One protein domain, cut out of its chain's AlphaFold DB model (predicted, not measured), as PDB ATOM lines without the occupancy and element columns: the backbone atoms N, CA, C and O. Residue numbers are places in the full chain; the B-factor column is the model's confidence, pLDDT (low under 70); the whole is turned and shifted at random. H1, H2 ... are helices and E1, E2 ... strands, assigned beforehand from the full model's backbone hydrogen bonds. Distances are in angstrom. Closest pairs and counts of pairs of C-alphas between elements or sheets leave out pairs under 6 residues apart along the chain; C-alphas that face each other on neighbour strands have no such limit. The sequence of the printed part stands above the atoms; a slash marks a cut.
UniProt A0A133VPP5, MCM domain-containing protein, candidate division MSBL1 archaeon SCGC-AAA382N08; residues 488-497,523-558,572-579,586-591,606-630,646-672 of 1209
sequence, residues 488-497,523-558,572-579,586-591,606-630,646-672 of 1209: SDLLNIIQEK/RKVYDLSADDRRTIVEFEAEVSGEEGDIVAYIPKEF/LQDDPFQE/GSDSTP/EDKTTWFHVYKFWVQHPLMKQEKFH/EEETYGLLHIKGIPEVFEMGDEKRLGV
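This is residues 488 to 497, 523 to 558, 572 to 579, 586 to 591, 606 to 630 and 646 to 672 of the 1209 residues of the protein "MCM domain-containing protein" of candidate division MSBL1 archaeon SCGC-AAA382N08 (UniProt A0A133VPP5). One antiparallel sheet, order E2 E1 E3 E4, is curled like part of a barrel, from the long E1 and E2 pair to the E3 and E4 hairpin; little H2 grazes it, H1 lies beyond H2, and residues 624 to 630 stick out. The printed part has 112 residues with two named helices and four named strands, H1 E1 H2 E2 E3 E4, class mixed. It is only just loose, close to compact, with radius of gyration of the C-alphas 16.2 A and spans of 53 by 33 by 31 A.

E1, residues 537 to 555, bends by 133 degrees at residue 540. Its antiparallel neighbours are E2, residues 609 to 620, with N 552 and O 612 within hydrogen-bond range at 2.8 A, and E3, residues 652 to 664, with N 539 and O 655 at 3.0 A. E3 and E4, residues 667 to 672, form a hairpin, with N 662 and O 669 at 2.8 A. H2, residues 576 to 579, only grazes the sheet and is too short for an O i to N i+4 pair; in H1, residues 488 to 497, every such pair is within range. H1 and H2 only just touch, with 3 pairs of C-alphas within 8 A, the closest Ile 494 and Phe 577 at 6.2 A.

From first to last C-alpha, E1 measures 28.2 A, E2 34.0 A and E3 26.6 A. C-alpha 488 begins H1 at (71.499, -13.644, 16.027); C-alpha 672 ends E4 at (81.204, -1.823, 9.237).

C-alphas lie 21.5 A apart across the cut 497 to 523, 12.6 A across 558 to 572, 10.6 A across 579 to 586, 16.2 A across 591 to 606 and 35.6 A across 630 to 646. The E3 to E4 link is tight. Mean pLDDT of the printed part is 71.4; 37 residues are under 70, among them 622 to 630.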
ATOM      1  N   SER A 488      70.691 -12.540  16.549       75.81
ATOM      2  CA  SER A 488      71.499 -13.644  16.027       75.81
ATOM      3  C   SER A 488      70.842 -14.300  14.800       75.81
ATOM      4  O   SER A 488      71.492 -14.528  13.782       75.81
ATOM      5  N   ASP A 489      69.521 -14.518  14.838       73.94
ATOM      6  CA  ASP A 489      68.759 -15.027  13.690       73.94
ATOM      7  C   ASP A 489      68.791 -14.054  12.496       73.94
ATOM      8  O   ASP A 489      68.904 -14.477  11.346       73.94
ATOM      9  N   LEU A 490      68.685 -12.745  12.756       75.38
ATOM     10  CA  LEU A 490      68.738 -11.697  11.732       75.38
ATOM     11  C   LEU A 490      70.124 -11.617  11.072       75.38
ATOM     12  O   LEU A 490      70.206 -11.528   9.847       75.38
ATOM     13  N   LEU A 491      71.197 -11.671  11.865       77.69
ATOM     14  CA  LEU A 491      72.578 -11.652  11.384       77.69
ATOM     15  C   LEU A 491      72.905 -12.902  10.565       77.69
ATOM     16  O   LEU A 491      73.520 -12.775   9.510       77.69
ATOM     17  N   ASN A 492      72.411 -14.077  10.970       78.25
ATOM     18  CA  ASN A 492      72.535 -15.307  10.183       78.25
ATOM     19  C   ASN A 492      71.838 -15.184   8.820       78.25
ATOM     20  O   ASN A 492      72.419 -15.533   7.797       78.25
ATOM     21  N   ILE A 493      70.627 -14.618   8.773       74.81
ATOM     22  CA  ILE A 493      69.901 -14.373   7.513       74.81
ATOM     23  C   ILE A 493      70.661 -13.394   6.607       74.81
ATOM     24  O   ILE A 493      70.728 -13.585   5.390       74.81
ATOM     25  N   ILE A 494      71.226 -12.334   7.188       74.75
ATOM     26  CA  ILE A 494      72.082 -11.380   6.474       74.75
ATOM     27  C   ILE A 494      73.307 -12.121   5.917       74.75
ATOM     28  O   ILE A 494      73.592 -12.028   4.725       74.75
ATOM     29  N   GLN A 495      73.990 -12.916   6.739       77.19
ATOM     30  CA  GLN A 495      75.156 -13.695   6.339       77.19
ATOM     31  C   GLN A 495      74.837 -14.685   5.207       77.19
ATOM     32  O   GLN A 495      75.586 -14.750   4.234       77.19
ATOM     33  N   GLU A 496      73.713 -15.402   5.270       75.56
ATOM     34  CA  GLU A 496      73.255 -16.327   4.221       75.56
ATOM     35  C   GLU A 496      72.953 -15.596   2.904       75.56
ATOM     36  O   GLU A 496      73.374 -16.029   1.831       75.56
ATOM     37  N   LYS A 497      72.276 -14.440   2.957       71.50
ATOM     38  CA  LYS A 497      72.002 -13.636   1.754       71.50
ATOM     39  C   LYS A 497      73.275 -13.066   1.121       71.50
ATOM     40  O   LYS A 497      73.337 -12.942  -0.101       71.50
ATOM     41  N   ARG A 523      91.977  -8.972   6.522       70.06
ATOM     42  CA  ARG A 523      92.178  -7.638   5.939       70.06
ATOM     43  C   ARG A 523      92.620  -6.635   6.995       70.06
ATOM     44  O   ARG A 523      92.416  -6.837   8.189       70.06
ATOM     45  N   LYS A 524      93.204  -5.516   6.565       74.50
ATOM     46  CA  LYS A 524      93.523  -4.390   7.451       74.50
ATOM     47  C   LYS A 524      92.428  -3.335   7.370       74.50
ATOM     48  O   LYS A 524      91.787  -3.152   6.337       74.50
ATOM     49  N   VAL A 525      92.228  -2.600   8.464       74.75
ATOM     50  CA  VAL A 525      91.157  -1.590   8.609       74.75
ATOM     51  C   VAL A 525      91.188  -0.552   7.477       74.75
ATOM     52  O   VAL A 525      90.147  -0.104   7.006       74.75
ATOM     53  N   TYR A 526      92.371  -0.147   7.021       69.75
ATOM     54  CA  TYR A 526      92.511   0.875   5.983       69.75
ATOM     55  C   TYR A 526      92.412   0.327   4.550       69.75
ATOM     56  O   TYR A 526      92.098   1.117   3.657       69.75
ATOM     57  N   ASP A 527      92.603  -0.983   4.345       76.81
ATOM     58  CA  ASP A 527      92.444  -1.655   3.044       76.81
ATOM     59  C   ASP A 527      90.969  -1.819   2.659       76.81
ATOM     60  O   ASP A 527      90.647  -2.105   1.509       76.81
ATOM     61  N   LEU A 528      90.054  -1.593   3.610       81.12
ATOM     62  CA  LEU A 528      88.618  -1.616   3.364       81.12
ATOM     63  C   LEU A 528      88.191  -0.454   2.460       81.12
ATOM     64  O   LEU A 528      88.359   0.732   2.769       81.12
ATOM     65  N   SER A 529      87.570  -0.796   1.344       80.06
ATOM     66  CA  SER A 529      87.166   0.119   0.284       80.06
ATOM     67  C   SER A 529      85.650   0.101   0.066       80.06
ATOM     68  O   SER A 529      84.906  -0.644   0.702       80.06
ATOM     69  N   ALA A 530      85.163   0.960  -0.834       74.69
ATOM     70  CA  ALA A 530      83.766   0.914  -1.264       74.69
ATOM     71  C   ALA A 530      83.455  -0.313  -2.145       74.69
ATOM     72  O   ALA A 530      82.277  -0.628  -2.324       74.69
ATOM     73  N   ASP A 531      84.479  -0.989  -2.672       75.81
ATOM     74  CA  ASP A 531      84.327  -2.192  -3.492       75.81
ATOM     75  C   ASP A 531      84.075  -3.435  -2.622       75.81
ATOM     76  O   ASP A 531      83.428  -4.374  -3.071       75.81
ATOM     77  N   ASP A 532      84.465  -3.390  -1.342       78.25
ATOM     78  CA  ASP A 532      84.198  -4.435  -0.337       78.25
ATOM     79  C   ASP A 532      82.784  -4.335   0.266       78.25
ATOM     80  O   ASP A 532      82.450  -4.981   1.264       78.25
ATOM     81  N   ARG A 533      81.926  -3.478  -0.300       76.88
ATOM     82  CA  ARG A 533      80.539  -3.369   0.148       76.88
ATOM     83  C   ARG A 533      79.834  -4.697  -0.060       76.88
ATOM     84  O   ARG A 533      79.922  -5.293  -1.130       76.88
ATOM     85  N   ARG A 534      79.040  -5.095   0.937       70.69
ATOM     86  CA  ARG A 534      78.195  -6.303   0.891       70.69
ATOM     87  C   ARG A 534      78.969  -7.628   0.826       70.69
ATOM     88  O   ARG A 534      78.324  -8.657   0.636       70.69
ATOM     89  N   THR A 535      80.287  -7.610   1.033       80.38
ATOM     90  CA  THR A 535      81.112  -8.804   1.277       80.38
ATOM     91  C   THR A 535      81.430  -8.937   2.764       80.38
ATOM     92  O   THR A 535      81.502  -7.936   3.474       80.38
ATOM     93  N   ILE A 536      81.619 -10.166   3.242       83.12
ATOM     94  CA  ILE A 536      82.059 -10.419   4.618       83.12
ATOM     95  C   ILE A 536      83.569 -10.200   4.683       83.12
ATOM     96  O   ILE A 536      84.305 -10.734   3.856       83.12
ATOM     97  N   VAL A 537      84.022  -9.420   5.661       85.56
ATOM     98  CA  VAL A 537      85.441  -9.173   5.930       85.56
ATOM     99  C   VAL A 537      85.768  -9.511   7.380       85.56
ATOM    100  O   VAL A 537      84.937  -9.331   8.272       85.56
ATOM    101  N   GLU A 538      86.995  -9.965   7.607       87.12
ATOM    102  CA  GLU A 538      87.557 -10.230   8.932       87.12
ATOM    103  C   GLU A 538      88.836  -9.405   9.098       87.12
ATOM    104  O   GLU A 538      89.671  -9.371   8.187       87.12
ATOM    105  N   PHE A 539      88.966  -8.686  10.216       82.75
ATOM    106  CA  PHE A 539      90.117  -7.824  10.488       82.75
ATOM    107  C   PHE A 539      90.344  -7.583  11.987       82.75
ATOM    108  O   PHE A 539      89.407  -7.570  12.783       82.75
ATOM    109  N   GLU A 540      91.600  -7.322  12.356       79.88
ATOM    110  CA  GLU A 540      91.982  -6.886  13.705       79.88
ATOM    111  C   GLU A 540      91.837  -5.362  13.828       79.88
ATOM    112  O   GLU A 540      92.303  -4.604  12.960       79.88
ATOM    113  N   ALA A 541      91.209  -4.896  14.906       78.38
ATOM    114  CA  ALA A 541      90.929  -3.481  15.112       78.38
ATOM    115  C   ALA A 541      91.042  -3.071  16.585       78.38
ATOM    116  O   ALA A 541      90.570  -3.761  17.480       78.38
ATOM    117  N   GLU A 542      91.640  -1.913  16.851       74.88
ATOM    118  CA  GLU A 542      91.694  -1.318  18.189       74.88
ATOM    119  C   GLU A 542      90.518  -0.353  18.372       74.88
ATOM    120  O   GLU A 542      90.314   0.532  17.534       74.88
ATOM    121  N   VAL A 543      89.777  -0.467  19.477       75.12
ATOM    122  CA  VAL A 543      88.718   0.492  19.828       75.12
ATOM    123  C   VAL A 543      89.335   1.857  20.167       75.12
ATOM    124  O   VAL A 543      90.099   2.012  21.116       75.12
ATOM    125  N   SER A 544      88.992   2.877  19.380       68.06
ATOM    126  CA  SER A 544      89.456   4.271  19.515       68.06
ATOM    127  C   SER A 544      88.434   5.218  20.170       68.06
ATOM    128  O   SER A 544      88.764   6.364  20.497       68.06
ATOM    129  N   GLY A 545      87.191   4.766  20.373       66.75
ATOM    130  CA  GLY A 545      86.161   5.512  21.102       66.75
ATOM    131  C   GLY A 545      84.763   4.903  20.988       66.75
ATOM    132  O   GLY A 545      84.476   4.183  20.037       66.75
ATOM    133  N   GLU A 546      83.874   5.236  21.924       68.44
ATOM    134  CA  GLU A 546      82.519   4.675  22.007       68.44
ATOM    135  C   GLU A 546      81.437   5.760  22.052       68.44
ATOM    136  O   GLU A 546      81.595   6.821  22.665       68.44
ATOM    137  N   GLU A 547      80.308   5.483  21.401       66.88
ATOM    138  CA  GLU A 547      79.108   6.330  21.391       66.88
ATOM    139  C   GLU A 547      78.015   5.796  22.342       66.88
ATOM    140  O   GLU A 547      77.072   6.525  22.661       66.88
ATOM    141  N   GLY A 548      78.184   4.566  22.849       62.59
ATOM    142  CA  GLY A 548      77.340   3.914  23.855       62.59
ATOM    143  C   GLY A 548      76.278   2.964  23.290       62.59
ATOM    144  O   GLY A 548      76.074   2.881  22.078       62.59
ATOM    145  N   ASP A 549      75.597   2.256  24.196       71.38
ATOM    146  CA  ASP A 549      74.493   1.340  23.889       71.38
ATOM    147  C   ASP A 549      73.202   2.103  23.537       71.38
ATOM    148  O   ASP A 549      72.745   3.004  24.258       71.38
ATOM    149  N   ILE A 550      72.604   1.735  22.404       74.12
ATOM    150  CA  ILE A 550      71.320   2.248  21.939       74.12
ATOM    151  C   ILE A 550      70.369   1.078  21.726       74.12
ATOM    152  O   ILE A 550      70.652   0.154  20.973       74.12
ATOM    153  N   VAL A 551      69.171   1.187  22.297       75.88
ATOM    154  CA  VAL A 551      68.082   0.260  21.993       75.88
ATOM    155  C   VAL A 551      67.505   0.592  20.616       75.88
ATOM    156  O   VAL A 551      66.918   1.664  20.422       75.88
ATOM    157  N   ALA A 552      67.654  -0.333  19.674       77.88
ATOM    158  CA  ALA A 552      67.018  -0.308  18.365       77.88
ATOM    159  C   ALA A 552      65.868  -1.321  18.305       77.88
ATOM    160  O   ALA A 552      65.716  -2.203  19.156       77.88
ATOM    161  N   TYR A 553      65.006  -1.160  17.305       79.62
ATOM    162  CA  TYR A 553      63.859  -2.032  17.112       79.62
ATOM    163  C   TYR A 553      63.578  -2.235  15.631       79.62
ATOM    164  O   TYR A 553      63.744  -1.318  14.827       79.62
ATOM    165  N   ILE A 554      63.119  -3.434  15.283       78.56
ATOM    166  CA  ILE A 554      62.635  -3.749  13.943       78.56
ATOM    167  C   ILE A 554      61.196  -4.272  14.060       78.56
ATOM    168  O   ILE A 554      60.973  -5.388  14.547       78.56
ATOM    169  N   PRO A 555      60.195  -3.470  13.654       77.25
ATOM    170  CA  PRO A 555      58.802  -3.885  13.684       77.25
ATOM    171  C   PRO A 555      58.509  -4.829  12.520       77.25
ATOM    172  O   PRO A 555      58.865  -4.548  11.376       77.25
ATOM    173  N   LYS A 556      57.833  -5.947  12.790       78.06
ATOM    174  CA  LYS A 556      57.344  -6.869  11.749       78.06
ATOM    175  C   LYS A 556      56.036  -6.371  11.145       78.06
ATOM    176  O   LYS A 556      55.768  -6.606   9.967       78.06
ATOM    177  N   GLU A 557      55.236  -5.670  11.945       83.94
ATOM    178  CA  GLU A 557      53.954  -5.096  11.549       83.94
ATOM    179  C   GLU A 557      53.759  -3.704  12.160       83.94
ATOM    180  O   GLU A 557      54.228  -3.408  13.262       83.94
ATOM    181  N   PHE A 558      53.042  -2.864  11.423       85.62
ATOM    182  CA  PHE A 558      52.618  -1.535  11.826       85.62
ATOM    183  C   PHE A 558      51.091  -1.462  11.874       85.62
ATOM    184  O   PHE A 558      50.413  -2.140  11.103       85.62
ATOM    185  N   LEU A 572      61.739  -5.730   5.399       61.78
ATOM    186  CA  LEU A 572      62.380  -6.935   5.935       61.78
ATOM    187  C   LEU A 572      62.575  -8.040   4.891       61.78
ATOM    188  O   LEU A 572      63.441  -8.895   5.065       61.78
ATOM    189  N   GLN A 573      61.754  -8.068   3.840       60.38
ATOM    190  CA  GLN A 573      61.828  -9.096   2.801       60.38
ATOM    191  C   GLN A 573      62.937  -8.787   1.793       60.38
ATOM    192  O   GLN A 573      63.688  -9.693   1.408       60.38
ATOM    193  N   ASP A 574      63.081  -7.511   1.439       62.41
ATOM    194  CA  ASP A 574      63.986  -7.053   0.389       62.41
ATOM    195  C   ASP A 574      65.440  -6.971   0.882       62.41
ATOM    196  O   ASP A 574      66.307  -7.669   0.348       62.41
ATOM    197  N   ASP A 575      65.711  -6.206   1.948       68.81
ATOM    198  CA  ASP A 575      67.072  -5.950   2.446       68.81
ATOM    199  C   ASP A 575      67.089  -5.737   3.983       68.81
ATOM    200  O   ASP A 575      67.077  -4.600   4.469       68.81
ATOM    201  N   PRO A 576      67.105  -6.826   4.783       68.81
ATOM    202  CA  PRO A 576      67.100  -6.741   6.248       68.81
ATOM    203  C   PRO A 576      68.338  -6.031   6.824       68.81
ATOM    204  O   PRO A 576      68.280  -5.499   7.934       68.81
ATOM    205  N   PHE A 577      69.441  -5.988   6.070       72.44
ATOM    206  CA  PHE A 577      70.674  -5.304   6.449       72.44
ATOM    207  C   PHE A 577      70.508  -3.777   6.408       72.44
ATOM    208  O   PHE A 577      70.901  -3.083   7.346       72.44
ATOM    209  N   GLN A 578      69.851  -3.240   5.375       71.69
ATOM    210  CA  GLN A 578      69.566  -1.802   5.283       71.69
ATOM    211  C   GLN A 578      68.572  -1.324   6.348       71.69
ATOM    212  O   GLN A 578      68.748  -0.238   6.902       71.69
ATOM    213  N   GLU A 579      67.573  -2.140   6.697       72.50
ATOM    214  CA  GLU A 579      66.637  -1.812   7.784       72.50
ATOM    215  C   GLU A 579      67.355  -1.767   9.147       72.50
ATOM    216  O   GLU A 579      67.140  -0.841   9.932       72.50
ATOM    217  N   GLY A 586      68.499   5.853  13.846       60.25
ATOM    218  CA  GLY A 586      67.282   6.538  14.280       60.25
ATOM    219  C   GLY A 586      66.436   7.111  13.140       60.25
ATOM    220  O   GLY A 586      65.647   8.026  13.380       60.25
ATOM    221  N   SER A 587      66.588   6.613  11.907       63.03
ATOM    222  CA  SER A 587      65.674   6.961  10.816       63.03
ATOM    223  C   SER A 587      64.410   6.100  10.893       63.03
ATOM    224  O   SER A 587      64.481   4.876  10.784       63.03
ATOM    225  N   ASP A 588      63.249   6.738  11.060       59.41
ATOM    226  CA  ASP A 588      61.949   6.065  11.086       59.41
ATOM    227  C   ASP A 588      61.310   6.064   9.687       59.41
ATOM    228  O   ASP A 588      60.492   6.926   9.358       59.41
ATOM    229  N   SER A 589      61.650   5.082   8.852       60.75
ATOM    230  CA  SER A 589      60.855   4.741   7.667       60.75
ATOM    231  C   SER A 589      59.560   4.062   8.131       60.75
ATOM    232  O   SER A 589      59.502   2.856   8.367       60.75
ATOM    233  N   THR A 590      58.503   4.844   8.359       70.31
ATOM    234  CA  THR A 590      57.156   4.293   8.572       70.31
ATOM    235  C   THR A 590      56.447   4.204   7.225       70.31
ATOM    236  O   THR A 590      56.379   5.226   6.533       70.31
ATOM    237  N   PRO A 591      55.907   3.040   6.828       75.31
ATOM    238  CA  PRO A 591      55.175   2.937   5.574       75.31
ATOM    239  C   PRO A 591      53.909   3.810   5.617       75.31
ATOM    240  O   PRO A 591      53.397   4.095   6.703       75.31
ATOM    241  N   GLU A 606      53.860  -3.361  19.272       77.00
ATOM    242  CA  GLU A 606      54.846  -3.752  20.299       77.00
ATOM    243  C   GLU A 606      55.075  -5.272  20.385       77.00
ATOM    244  O   GLU A 606      56.224  -5.710  20.409       77.00
ATOM    245  N   ASP A 607      54.018  -6.092  20.360       76.00
ATOM    246  CA  ASP A 607      54.105  -7.563  20.427       76.00
ATOM    247  C   ASP A 607      54.597  -8.211  19.119       76.00
ATOM    248  O   ASP A 607      54.887  -9.410  19.071       76.00
ATOM    249  N   LYS A 608      54.717  -7.415  18.051       77.56
ATOM    250  CA  LYS A 608      55.253  -7.805  16.741       77.56
ATOM    251  C   LYS A 608      56.555  -7.076  16.414       77.56
ATOM    252  O   LYS A 608      56.924  -6.988  15.247       77.56
ATOM    253  N   THR A 609      57.267  -6.586  17.425       77.62
ATOM    254  CA  THR A 609      58.533  -5.864  17.268       77.62
ATOM    255  C   THR A 609      59.673  -6.617  17.944       77.62
ATOM    256  O   THR A 609      59.557  -7.023  19.098       77.62
ATOM    257  N   THR A 610      60.780  -6.802  17.223       75.19
ATOM    258  CA  THR A 610      62.023  -7.323  17.806       75.19
ATOM    259  C   THR A 610      62.844  -6.144  18.318       75.19
ATOM    260  O   THR A 610      63.114  -5.214  17.558       75.19
ATOM    261  N   TRP A 611      63.223  -6.182  19.593       78.38
ATOM    262  CA  TRP A 611      64.043  -5.165  20.254       78.38
ATOM    263  C   TRP A 611      65.449  -5.701  20.471       78.38
ATOM    264  O   TRP A 611      65.599  -6.880  20.783       78.38
ATOM    265  N   PHE A 612      66.451  -4.845  20.313       75.75
ATOM    266  CA  PHE A 612      67.844  -5.226  20.499       75.75
ATOM    267  C   PHE A 612      68.733  -4.045  20.861       75.75
ATOM    268  O   PHE A 612      68.357  -2.884  20.689       75.75
ATOM    269  N   HIS A 613      69.915  -4.371  21.363       80.00
ATOM    270  CA  HIS A 613      70.947  -3.420  21.730       80.00
ATOM    271  C   HIS A 613      71.897  -3.221  20.552       80.00
ATOM    272  O   HIS A 613      72.153  -4.140  19.775       80.00
ATOM    273  N   VAL A 614      72.378  -1.997  20.373       79.88
ATOM    274  CA  VAL A 614      73.308  -1.639  19.305       79.88
ATOM    275  C   VAL A 614      74.452  -0.860  19.915       79.88
ATOM    276  O   VAL A 614      74.287   0.297  20.310       79.88
ATOM    277  N   TYR A 615      75.624  -1.485  19.920       79.75
ATOM    278  CA  TYR A 615      76.873  -0.844  20.283       79.75
ATOM    279  C   TYR A 615      77.442  -0.115  19.077       79.75
ATOM    280  O   TYR A 615      77.542  -0.648  17.970       79.75
ATOM    281  N   LYS A 616      77.805   1.145  19.295       80.75
ATOM    282  CA  LYS A 616      78.445   1.980  18.285       80.75
ATOM    283  C   LYS A 616      79.791   2.427  18.801       80.75
ATOM    284  O   LYS A 616      79.871   3.188  19.766       80.75
ATOM    285  N   PHE A 617      80.832   1.993  18.118       78.44
ATOM    286  CA  PHE A 617      82.196   2.330  18.478       78.44
ATOM    287  C   PHE A 617      83.025   2.632  17.236       78.44
ATOM    288  O   PHE A 617      82.640   2.366  16.097       78.44
ATOM    289  N   TRP A 618      84.145   3.292  17.462       80.25
ATOM    290  CA  TRP A 618      85.119   3.659  16.454       80.25
ATOM    291  C   TRP A 618      86.314   2.753  16.625       80.25
ATOM    292  O   TRP A 618      86.833   2.637  17.733       80.25
ATOM    293  N   VAL A 619      86.786   2.177  15.532       78.00
ATOM    294  CA  VAL A 619      87.981   1.346  15.516       78.00
ATOM    295  C   VAL A 619      89.027   1.925  14.586       78.00
ATOM    296  O   VAL A 619      88.714   2.600  13.604       78.00
ATOM    297  N   GLN A 620      90.281   1.640  14.885       74.00
ATOM    298  CA  GLN A 620      91.428   1.969  14.055       74.00
ATOM    299  C   GLN A 620      92.293   0.726  13.861       74.00
ATOM    300  O   GLN A 620      92.174  -0.240  14.615       74.00
ATOM    301  N   HIS A 621      93.176   0.737  12.862       75.12
ATOM    302  CA  HIS A 621      94.127  -0.363  12.719       75.12
ATOM    303  C   HIS A 621      95.077  -0.401  13.930       75.12
ATOM    304  O   HIS A 621      95.625   0.656  14.275       75.12
ATOM    305  N   PRO A 622      95.301  -1.566  14.566       62.69
ATOM    306  CA  PRO A 622      96.342  -1.712  15.573       62.69
ATOM    307  C   PRO A 622      97.705  -1.386  14.957       62.69
ATOM    308  O   PRO A 622      98.158  -2.029  14.018       62.69
ATOM    309  N   LEU A 623      98.366  -0.350  15.470       53.41
ATOM    310  CA  LEU A 623      99.677   0.074  14.974       53.41
ATOM    311  C   LEU A 623     100.765  -0.915  15.416       53.41
ATOM    312  O   LEU A 623     101.401  -0.694  16.450       53.41
ATOM    313  N   MET A 624     101.004  -1.976  14.641       53.00
ATOM    314  CA  MET A 624     102.019  -2.987  14.956       53.00
ATOM    315  C   MET A 624     103.164  -3.037  13.929       53.00
ATOM    316  O   MET A 624     102.971  -2.975  12.719       53.00
ATOM    317  N   LYS A 625     104.378  -3.102  14.495       52.22
ATOM    318  CA  LYS A 625     105.724  -3.445  13.987       52.22
ATOM    319  C   LYS A 625     106.263  -2.936  12.634       52.22
ATOM    320  O   LYS A 625     107.475  -2.784  12.579       52.22
ATOM    321  N   GLN A 626     105.492  -2.597  11.596       39.75
ATOM    322  CA  GLN A 626     106.082  -2.117  10.319       39.75
ATOM    323  C   GLN A 626     105.355  -0.944   9.635       39.75
ATOM    324  O   GLN A 626     105.956  -0.224   8.842       39.75
ATOM    325  N   GLU A 627     104.103  -0.647   9.985       44.38
ATOM    326  CA  GLU A 627     103.257   0.265   9.184       44.38
ATOM    327  C   GLU A 627     103.164   1.696   9.725       44.38
ATOM    328  O   GLU A 627     102.411   2.533   9.223       44.38
ATOM    329  N   LYS A 628     103.962   2.002  10.754       43.25
ATOM    330  CA  LYS A 628     103.882   3.247  11.534       43.25
ATOM    331  C   LYS A 628     104.143   4.539  10.738       43.25
ATOM    332  O   LYS A 628     103.865   5.608  11.271       43.25
ATOM    333  N   PHE A 629     104.656   4.487   9.505       39.84
ATOM    334  CA  PHE A 629     105.302   5.659   8.893       39.84
ATOM    335  C   PHE A 629     104.692   6.208   7.596       39.84
ATOM    336  O   PHE A 629     105.123   7.271   7.150       39.84
ATOM    337  N   HIS A 630     103.638   5.602   7.030       35.88
ATOM    338  CA  HIS A 630     103.018   6.143   5.804       35.88
ATOM    339  C   HIS A 630     101.492   6.251   5.772       35.88
ATOM    340  O   HIS A 630     100.946   6.691   4.762       35.88
ATOM    341  N   GLU A 646      76.281  -6.254  26.593       58.75
ATOM    342  CA  GLU A 646      77.546  -6.801  27.081       58.75
ATOM    343  C   GLU A 646      78.229  -5.843  28.072       58.75
ATOM    344  O   GLU A 646      78.102  -4.614  27.976       58.75
ATOM    345  N   GLU A 647      78.971  -6.412  29.030       49.56
ATOM    346  CA  GLU A 647      79.856  -5.670  29.933       49.56
ATOM    347  C   GLU A 647      81.146  -5.291  29.183       49.56
ATOM    348  O   GLU A 647      82.091  -6.065  29.139       49.56
ATOM    349  N   GLU A 648      81.154  -4.086  28.606       51.59
ATOM    350  CA  GLU A 648      82.335  -3.315  28.171       51.59
ATOM    351  C   GLU A 648      83.271  -3.956  27.109       51.59
ATOM    352  O   GLU A 648      84.068  -4.849  27.383       51.59
ATOM    353  N   THR A 649      83.293  -3.401  25.888       49.56
ATOM    354  CA  THR A 649      84.221  -3.797  24.806       49.56
ATOM    355  C   THR A 649      85.505  -2.957  24.825       49.56
ATOM    356  O   THR A 649      85.720  -2.075  23.997       49.56
ATOM    357  N   TYR A 650      86.412  -3.233  25.767       52.34
ATOM    358  CA  TYR A 650      87.710  -2.546  25.812       52.34
ATOM    359  C   TYR A 650      88.823  -3.323  25.099       52.34
ATOM    360  O   TYR A 650      89.194  -4.416  25.521       52.34
ATOM    361  N   GLY A 651      89.464  -2.695  24.105       62.78
ATOM    362  CA  GLY A 651      90.801  -3.084  23.643       62.78
ATOM    363  C   GLY A 651      90.910  -3.467  22.166       62.78
ATOM    364  O   GLY A 651      90.346  -2.805  21.295       62.78
ATOM    365  N   LEU A 652      91.737  -4.483  21.894       68.75
ATOM    366  CA  LEU A 652      91.949  -5.059  20.568       68.75
ATOM    367  C   LEU A 652      90.857  -6.098  20.301       68.75
ATOM    368  O   LEU A 652      90.698  -7.034  21.082       68.75
ATOM    369  N   LEU A 653      90.124  -5.928  19.210       76.75
ATOM    370  CA  LEU A 653      89.026  -6.793  18.808       76.75
ATOM    371  C   LEU A 653      89.354  -7.483  17.487       76.75
ATOM    372  O   LEU A 653      89.881  -6.852  16.565       76.75
ATOM    373  N   HIS A 654      88.962  -8.746  17.389       82.88
ATOM    374  CA  HIS A 654      88.826  -9.436  16.119       82.88
ATOM    375  C   HIS A 654      87.396  -9.215  15.620       82.88
ATOM    376  O   HIS A 654      86.432  -9.640  16.259       82.88
ATOM    377  N   ILE A 655      87.245  -8.502  14.503       86.50
ATOM    378  CA  ILE A 655      85.935  -8.099  13.987       86.50
ATOM    379  C   ILE A 655      85.643  -8.843  12.694       86.50
ATOM    380  O   ILE A 655      86.373  -8.717  11.709       86.50
ATOM    381  N   LYS A 656      84.504  -9.536  12.679       89.25
ATOM    382  CA  LYS A 656      83.890 -10.091  11.477       89.25
ATOM    383  C   LYS A 656      82.667  -9.262  11.127       89.25
ATOM    384  O   LYS A 656      81.718  -9.171  11.903       89.25
ATOM    385  N   GLY A 657      82.653  -8.644   9.952       88.38
ATOM    386  CA  GLY A 657      81.582  -7.719   9.600       88.38
ATOM    387  C   GLY A 657      81.403  -7.490   8.112       88.38
ATOM    388  O   GLY A 657      82.130  -8.028   7.283       88.38
ATOM    389  N   ILE A 658      80.404  -6.679   7.777       86.81
ATOM    390  CA  ILE A 658      80.078  -6.296   6.403       86.81
ATOM    391  C   ILE A 658      80.318  -4.786   6.250       86.81
ATOM    392  O   ILE A 658      79.665  -4.000   6.951       86.81
ATOM    393  N   PRO A 659      81.233  -4.346   5.362       86.75
ATOM    394  CA  PRO A 659      81.453  -2.933   5.082       86.75
ATOM    395  C   PRO A 659      80.246  -2.306   4.380       86.75
ATOM    396  O   PRO A 659      79.685  -2.869   3.435       86.75
ATOM    397  N   GLU A 660      79.859  -1.109   4.810       83.38
ATOM    398  CA  GLU A 660      78.756  -0.351   4.226       83.38
ATOM    399  C   GLU A 660      79.012   1.159   4.285       83.38
ATOM    400  O   GLU A 660      79.738   1.672   5.141       83.38
ATOM    401  N   VAL A 661      78.420   1.892   3.343       78.81
ATOM    402  CA  VAL A 661      78.496   3.355   3.314       78.81
ATOM    403  C   VAL A 661      77.302   3.931   4.064       78.81
ATOM    404  O   VAL A 661      76.169   3.878   3.595       78.81
ATOM    405  N   PHE A 662      77.573   4.524   5.220       71.94
ATOM    406  CA  PHE A 662      76.587   5.202   6.043       71.94
ATOM    407  C   PHE A 662      76.349   6.629   5.535       71.94
ATOM    408  O   PHE A 662      77.296   7.403   5.356       71.94
ATOM    409  N   GLU A 663      75.080   6.984   5.330       64.62
ATOM    410  CA  GLU A 663      74.653   8.349   5.009       64.62
ATOM    411  C   GLU A 663      74.371   9.114   6.312       64.62
ATOM    412  O   GLU A 663      73.455   8.781   7.062       64.62
ATOM    413  N   MET A 664      75.178  10.135   6.610       56.19
ATOM    414  CA  MET A 664      75.013  10.998   7.786       56.19
ATOM    415  C   MET A 664      74.777  12.439   7.336       56.19
ATOM    416  O   MET A 664      75.712  13.230   7.211       56.19
ATOM    417  N   GLY A 665      73.512  12.784   7.085       62.12
ATOM    418  CA  GLY A 665      73.170  14.068   6.469       62.12
ATOM    419  C   GLY A 665      73.700  14.130   5.034       62.12
ATOM    420  O   GLY A 665      73.377  13.257   4.236       62.12
ATOM    421  N   ASP A 666      74.534  15.126   4.727       48.84
ATOM    422  CA  ASP A 666      75.129  15.314   3.392       48.84
ATOM    423  C   ASP A 666      76.451  14.535   3.183       48.84
ATOM    424  O   ASP A 666      76.987  14.507   2.074       48.84
ATOM    425  N   GLU A 667      77.003  13.896   4.226       51.84
ATOM    426  CA  GLU A 667      78.274  13.160   4.157       51.84
ATOM    427  C   GLU A 667      78.060  11.638   4.069       51.84
ATOM    428  O   GLU A 667      77.332  11.047   4.869       51.84
ATOM    429  N   LYS A 668      78.764  10.982   3.135       69.00
ATOM    430  CA  LYS A 668      78.829   9.518   3.008       69.00
ATOM    431  C   LYS A 668      80.141   8.998   3.587       69.00
ATOM    432  O   LYS A 668      81.208   9.443   3.163       69.00
ATOM    433  N   ARG A 669      80.087   8.058   4.535       73.12
ATOM    434  CA  ARG A 669      81.286   7.477   5.170       73.12
ATOM    435  C   ARG A 669      81.226   5.956   5.189       73.12
ATOM    436  O   ARG A 669      80.194   5.394   5.528       73.12
ATOM    437  N   LEU A 670      82.341   5.303   4.870       81.12
ATOM    438  CA  LEU A 670      82.475   3.854   5.035       81.12
ATOM    439  C   LEU A 670      82.547   3.505   6.528       81.12
ATOM    440  O   LEU A 670      83.296   4.141   7.274       81.12
ATOM    441  N   GLY A 671      81.828   2.472   6.939       85.75
ATOM    442  CA  GLY A 671      82.072   1.761   8.186       85.75
ATOM    443  C   GLY A 671      81.582   0.319   8.079       85.75
ATOM    444  O   GLY A 671      81.393  -0.174   6.972       85.75
ATOM    445  N   VAL A 672      81.435  -0.372   9.205       87.69
ATOM    446  CA  VAL A 672      81.204  -1.823   9.237       87.69
ATOM    447  C   VAL A 672      80.026  -2.147  10.150       87.69
ATOM    448  O   VAL A 672      79.908  -1.592  11.240       87.69
TER     449      VAL A 672